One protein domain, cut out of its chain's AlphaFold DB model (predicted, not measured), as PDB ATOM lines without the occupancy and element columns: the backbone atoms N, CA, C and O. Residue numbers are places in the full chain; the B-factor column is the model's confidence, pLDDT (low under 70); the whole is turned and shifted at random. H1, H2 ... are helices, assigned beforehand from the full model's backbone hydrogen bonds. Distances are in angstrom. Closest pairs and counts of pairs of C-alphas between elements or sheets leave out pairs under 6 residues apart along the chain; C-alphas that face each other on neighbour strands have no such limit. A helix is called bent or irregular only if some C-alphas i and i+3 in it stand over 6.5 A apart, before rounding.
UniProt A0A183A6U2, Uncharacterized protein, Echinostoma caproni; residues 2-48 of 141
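This is residues 2 to 48 of the 141 residues of an uncharacterized protein of Echinostoma caproni (UniProt A0A183A6U2). Two helices make an L: a long straight helix, H1, forms the shaft, and a much shorter one, H2, turns off as a foot at its far end, with next to no contact between the two. Nearly the whole length of H1, residues 2 to 28, stands free, and nothing packs along it. The printed part has 47 residues with two named helices, H1 then H2, and no named strand; the class is all helix. The whole is extended, with a radius of gyration of the C-alphas of 17.6 A, and its C-alphas span 53 by 21 by 7 A.

Start at Gln 2 and go along H1, residues 2 to 30; after a tight link of four residues you reach H2, residues 35 to 45. Look at Leu 30 and Thr 38, whose C-alphas are the closest of the two helices at 6.8 A. H1 and H2 are close but not clearly touching, with 1 pair of C-alphas within 8 A. Their lines stand about perpendicular, at 77 degrees, and their centres are 28.7 A apart. Along the backbone of both H1 and H2, every O i to N i+4 pair is within hydrogen-bond range.

Find C-alpha 2 at (8.254, 21.207, 52.139); from there H1 runs 42.1 A to C-alpha 30 at (20.474, 7.679, 14.178). H2 begins at C-alpha 35 and runs 15.4 A to C-alpha 45 at (7.743, 1.986, 7.647). Neither helix is bent.

The C-alphas of Gln 2 and Ile 48, the two farthest apart, are 54.2 A from each other. The printed part has no cut. In the B-factor column the mean pLDDT of the printed part is 73.6, and you will find values under 70 at residue 2 and at residues 26 to 48 of this model.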
ATOM      1  N   GLN A   2       7.123  22.001  52.677       67.38
ATOM      2  CA  GLN A   2       8.254  21.207  52.139       67.38
ATOM      3  C   GLN A   2       7.928  19.994  51.241       67.38
ATOM      4  O   GLN A   2       8.663  19.721  50.297       67.38
ATOM      5  N   LYS A   3       6.837  19.253  51.489       71.38
ATOM      6  CA  LYS A   3       6.517  18.047  50.697       71.38
ATOM      7  C   LYS A   3       6.158  18.358  49.238       71.38
ATOM      8  O   LYS A   3       6.498  17.581  48.355       71.38
ATOM      9  N   ARG A   4       5.497  19.491  48.973       76.88
ATOM     10  CA  ARG A   4       5.084  19.872  47.608       76.88
ATOM     11  C   ARG A   4       6.284  20.269  46.750       76.88
ATOM     12  O   ARG A   4       6.343  19.906  45.578       76.88
ATOM     13  N   ASP A   5       7.257  20.942  47.353       85.88
ATOM     14  CA  ASP A   5       8.481  21.359  46.669       85.88
ATOM     15  C   ASP A   5       9.393  20.163  46.368       85.88
ATOM     16  O   ASP A   5       9.956  20.076  45.277       85.88
ATOM     17  N   ALA A   6       9.458  19.182  47.278       87.19
ATOM     18  CA  ALA A   6      10.173  17.926  47.051       87.19
ATOM     19  C   ALA A   6       9.573  17.113  45.889       87.19
ATOM     20  O   ALA A   6      10.311  16.644  45.023       87.19
ATOM     21  N   VAL A   7       8.240  17.004  45.817       86.06
ATOM     22  CA  VAL A   7       7.549  16.327  44.703       86.06
ATOM     23  C   VAL A   7       7.806  17.054  43.384       86.06
ATOM     24  O   VAL A   7       8.175  16.424  42.396       86.06
ATOM     25  N   ARG A   8       7.701  18.389  43.369       83.56
ATOM     26  CA  ARG A   8       7.977  19.195  42.170       83.56
ATOM     27  C   ARG A   8       9.423  19.035  41.690       83.56
ATOM     28  O   ARG A   8       9.656  18.939  40.485       83.56
ATOM     29  N   SER A   9      10.373  18.991  42.623       91.50
ATOM     30  CA  SER A   9      11.792  18.753  42.339       91.50
ATOM     31  C   SER A   9      12.017  17.366  41.728       91.50
ATOM     32  O   SER A   9      12.637  17.249  40.670       91.50
ATOM     33  N   LEU A  10      11.413  16.325  42.310       90.88
ATOM     34  CA  LEU A  10      11.493  14.957  41.794       90.88
ATOM     35  C   LEU A  10      10.894  14.837  40.385       90.88
ATOM     36  O   LEU A  10      11.548  14.312  39.486       90.88
ATOM     37  N   SER A  11       9.704  15.394  40.144       87.31
ATOM     38  CA  SER A  11       9.084  15.397  38.811       87.31
ATOM     39  C   SER A  11       9.912  16.161  37.773       87.31
ATOM     40  O   SER A  11       9.870  15.844  36.584       87.31
ATOM     41  N   LYS A  12      10.666  17.187  38.189       90.94
ATOM     42  CA  LYS A  12      11.599  17.895  37.302       90.94
ATOM     43  C   LYS A  12      12.792  17.007  36.935       90.94
ATOM     44  O   LYS A  12      13.110  16.921  35.752       90.94
ATOM     45  N   SER A  13      13.385  16.304  37.903       89.19
ATOM     46  CA  SER A  13      14.471  15.344  37.640       89.19
ATOM     47  C   SER A  13      14.032  14.179  36.755       89.19
ATOM     48  O   SER A  13      14.748  13.831  35.823       89.19
ATOM     49  N   ILE A  14      12.844  13.613  36.988       88.44
ATOM     50  CA  ILE A  14      12.314  12.513  36.167       88.44
ATOM     51  C   ILE A  14      12.153  12.959  34.710       88.44
ATOM     52  O   ILE A  14      12.593  12.263  33.797       88.44
ATOM     53  N   ARG A  15      11.581  14.147  34.476       86.50
ATOM     54  CA  ARG A  15      11.434  14.692  33.117       86.50
ATOM     55  C   ARG A  15      12.777  14.952  32.442       86.50
ATOM     56  O   ARG A  15      12.927  14.623  31.271       86.50
ATOM     57  N   ALA A  16      13.745  15.499  33.176       86.44
ATOM     58  CA  ALA A  16      15.085  15.735  32.651       86.44
ATOM     59  C   ALA A  16      15.781  14.420  32.257       86.44
ATOM     60  O   ALA A  16      16.402  14.348  31.198       86.44
ATOM     61  N   GLU A  17      15.631  13.364  33.060       89.19
ATOM     62  CA  GLU A  17      16.234  12.064  32.762       89.19
ATOM     63  C   GLU A  17      15.543  11.358  31.591       89.19
ATOM     64  O   GLU A  17      16.221  10.812  30.723       89.19
ATOM     65  N   LEU A  18      14.213  11.445  31.486       88.00
ATOM     66  CA  LEU A  18      13.485  10.956  30.311       88.00
ATOM     67  C   LEU A  18      13.930  11.671  29.031       88.00
ATOM     68  O   LEU A  18      14.159  11.018  28.015       88.00
ATOM     69  N   GLN A  19      14.111  12.992  29.082       81.06
ATOM     70  CA  GLN A  19      14.647  13.752  27.952       81.06
ATOM     71  C   GLN A  19      16.067  13.299  27.597       81.06
ATOM     72  O   GLN A  19      16.339  13.018  26.430       81.06
ATOM     73  N   ARG A  20      16.949  13.148  28.594       91.88
ATOM     74  CA  ARG A  20      18.328  12.680  28.393       91.88
ATOM     75  C   ARG A  20      18.367  11.298  27.735       91.88
ATOM     76  O   ARG A  20      19.104  11.102  26.768       91.88
ATOM     77  N   LEU A  21      17.564  10.356  28.228       84.69
ATOM     78  CA  LEU A  21      17.477   8.996  27.694       84.69
ATOM     79  C   LEU A  21      16.890   8.970  26.284       84.69
ATOM     80  O   LEU A  21      17.412   8.259  25.428       84.69
ATOM     81  N   ASN A  22      15.859   9.771  26.008       81.94
ATOM     82  CA  ASN A  22      15.261   9.835  24.678       81.94
ATOM     83  C   ASN A  22      16.243  10.427  23.651       81.94
ATOM     84  O   ASN A  22      16.380   9.901  22.549       81.94
ATOM     85  N   SER A  23      17.011  11.454  24.032       74.38
ATOM     86  CA  SER A  23      18.093  11.992  23.194       74.38
ATOM     87  C   SER A  23      19.202  10.968  22.946       74.38
ATOM     88  O   SER A  23      19.696  10.873  21.824       74.38
ATOM     89  N   LEU A  24      19.581  10.175  23.954       78.44
ATOM     90  CA  LEU A  24      20.572   9.106  23.792       78.44
ATOM     91  C   LEU A  24      20.062   7.965  22.910       78.44
ATOM     92  O   LEU A  24      20.815   7.466  22.082       78.44
ATOM     93  N   TYR A  25      18.794   7.580  23.046       73.62
ATOM     94  CA  TYR A  25      18.176   6.557  22.209       73.62
ATOM     95  C   TYR A  25      18.042   7.024  20.757       73.62
ATOM     96  O   TYR A  25      18.427   6.299  19.842       73.62
ATOM     97  N   ALA A  26      17.564   8.253  20.539       69.25
ATOM     98  CA  ALA A  26      17.492   8.857  19.214       69.25
ATOM     99  C   ALA A  26      18.884   8.950  18.587       69.25
ATOM    100  O   ALA A  26      19.068   8.540  17.444       69.25
ATOM    101  N   ARG A  27      19.886   9.393  19.353       68.62
ATOM    102  CA  ARG A  27      21.273   9.421  18.896       68.62
ATOM    103  C   ARG A  27      21.781   8.027  18.564       68.62
ATOM    104  O   ARG A  27      22.265   7.844  17.467       68.62
ATOM    105  N   ALA A  28      21.620   7.031  19.429       69.44
ATOM    106  CA  ALA A  28      22.067   5.665  19.156       69.44
ATOM    107  C   ALA A  28      21.350   5.028  17.953       69.44
ATOM    108  O   ALA A  28      21.948   4.235  17.233       69.44
ATOM    109  N   ARG A  29      20.080   5.378  17.720       61.19
ATOM    110  CA  ARG A  29      19.283   4.896  16.585       61.19
ATOM    111  C   ARG A  29      19.618   5.614  15.273       61.19
ATOM    112  O   ARG A  29      19.433   5.015  14.221       61.19
ATOM    113  N   LEU A  30      20.104   6.854  15.337       61.28
ATOM    114  CA  LEU A  30      20.474   7.679  14.178       61.28
ATOM    115  C   LEU A  30      21.985   7.678  13.876       61.28
ATOM    116  O   LEU A  30      22.362   7.899  12.732       61.28
ATOM    117  N   ASP A  31      22.846   7.402  14.863       63.81
ATOM    118  CA  ASP A  31      24.297   7.203  14.684       63.81
ATOM    119  C   ASP A  31      24.599   5.825  14.075       63.81
ATOM    120  O   ASP A  31      25.689   5.604  13.545       63.81
ATOM    121  N   ASN A  32      23.659   4.875  14.135       56.75
ATOM    122  CA  ASN A  32      23.878   3.530  13.619       56.75
ATOM    123  C   ASN A  32      23.264   3.352  12.228       56.75
ATOM    124  O   ASN A  32      22.077   3.069  12.073       56.75
ATOM    125  N   LYS A  33      24.163   3.425  11.240       59.34
ATOM    126  CA  LYS A  33      23.970   3.351   9.787       59.34
ATOM    127  C   LYS A  33      23.502   4.664   9.181       59.34
ATOM    128  O   LYS A  33      22.567   5.296   9.658       59.34
ATOM    129  N   GLY A  34      24.234   5.059   8.144       64.50
ATOM    130  CA  GLY A  34      24.185   6.361   7.508       64.50
ATOM    131  C   GLY A  34      22.774   6.870   7.233       64.50
ATOM    132  O   GLY A  34      21.778   6.144   7.202       64.50
ATOM    133  N   SER A  35      22.699   8.175   6.989       66.06
ATOM    134  CA  SER A  35      21.469   8.886   6.618       66.06
ATOM    135  C   SER A  35      20.615   8.122   5.598       66.06
ATOM    136  O   SER A  35      19.389   8.154   5.666       66.06
ATOM    137  N   ARG A  36      21.256   7.361   4.706       65.25
ATOM    138  CA  ARG A  36      20.622   6.489   3.721       65.25
ATOM    139  C   ARG A  36      19.849   5.317   4.325       65.25
ATOM    140  O   ARG A  36      18.726   5.074   3.897       65.25
ATOM    141  N   GLU A  37      20.405   4.574   5.271       66.88
ATOM    142  CA  GLU A  37      19.736   3.428   5.894       66.88
ATOM    143  C   GLU A  37      18.609   3.882   6.820       66.88
ATOM    144  O   GLU A  37      17.543   3.267   6.833       66.88
ATOM    145  N   THR A  38      18.815   4.998   7.523       69.38
ATOM    146  CA  THR A  38      17.763   5.663   8.303       69.38
ATOM    147  C   THR A  38      16.611   6.090   7.395       69.38
ATOM    148  O   THR A  38      15.447   5.797   7.678       69.38
ATOM    149  N   TRP A  39      16.925   6.706   6.252       65.38
ATOM    150  CA  TRP A  39      15.925   7.081   5.259       65.38
ATOM    151  C   TRP A  39      15.228   5.856   4.657       65.38
ATOM    152  O   TRP A  39      14.010   5.836   4.531       65.38
ATOM    153  N   GLN A  40      15.955   4.774   4.365       66.38
ATOM    154  CA  GLN A  40      15.355   3.524   3.887       66.38
ATOM    155  C   GLN A  40      14.441   2.868   4.924       66.38
ATOM    156  O   GLN A  40      13.401   2.324   4.553       66.38
ATOM    157  N   ALA A  41      14.804   2.899   6.206       62.56
ATOM    158  CA  ALA A  41      13.956   2.391   7.278       62.56
ATOM    159  C   ALA A  41      12.659   3.201   7.370       62.56
ATOM    160  O   ALA A  41      11.584   2.605   7.397       62.56
ATOM    161  N   LEU A  42      12.762   4.534   7.306       66.56
ATOM    162  CA  LEU A  42      11.609   5.428   7.269       66.56
ATOM    163  C   LEU A  42      10.686   5.096   6.087       66.56
ATOM    164  O   LEU A  42       9.492   4.903   6.287       66.56
ATOM    165  N   MET A  43      11.249   4.943   4.886       64.44
ATOM    166  CA  MET A  43      10.500   4.625   3.663       64.44
ATOM    167  C   MET A  43       9.824   3.247   3.722       64.44
ATOM    168  O   MET A  43       8.714   3.075   3.223       64.44
ATOM    169  N   ARG A  44      10.458   2.257   4.367       62.75
ATOM    170  CA  ARG A  44       9.850   0.936   4.604       62.75
ATOM    171  C   ARG A  44       8.688   1.010   5.591       62.75
ATOM    172  O   ARG A  44       7.702   0.313   5.390       62.75
ATOM    173  N   THR A  45       8.798   1.834   6.632       56.03
ATOM    174  CA  THR A  45       7.743   1.986   7.647       56.03
ATOM    175  C   THR A  45       6.588   2.868   7.191       56.03
ATOM    176  O   THR A  45       5.457   2.628   7.593       56.03
ATOM    177  N   SER A  46       6.845   3.861   6.338       58.41
ATOM    178  CA  SER A  46       5.813   4.750   5.792       58.41
ATOM    179  C   SER A  46       5.110   4.169   4.563       58.41
ATOM    180  O   SER A  46       4.178   4.776   4.048       58.41
ATOM    181  N   GLY A  47       5.566   3.017   4.058       47.66
ATOM    182  CA  GLY A  47       5.009   2.376   2.864       47.66
ATOM    183  C   GLY A  47       5.281   3.128   1.555       47.66
ATOM    184  O   GLY A  47       4.783   2.716   0.506       47.66
ATOM    185  N   ILE A  48       6.083   4.199   1.580       53.44
ATOM    186  CA  ILE A  48       6.385   5.018   0.403       53.44
ATOM    187  C   ILE A  48       7.339   4.231  -0.500       53.44
ATOM    188  O   ILE A  48       8.548   4.159  -0.274       53.44
TER     189      ILE A  48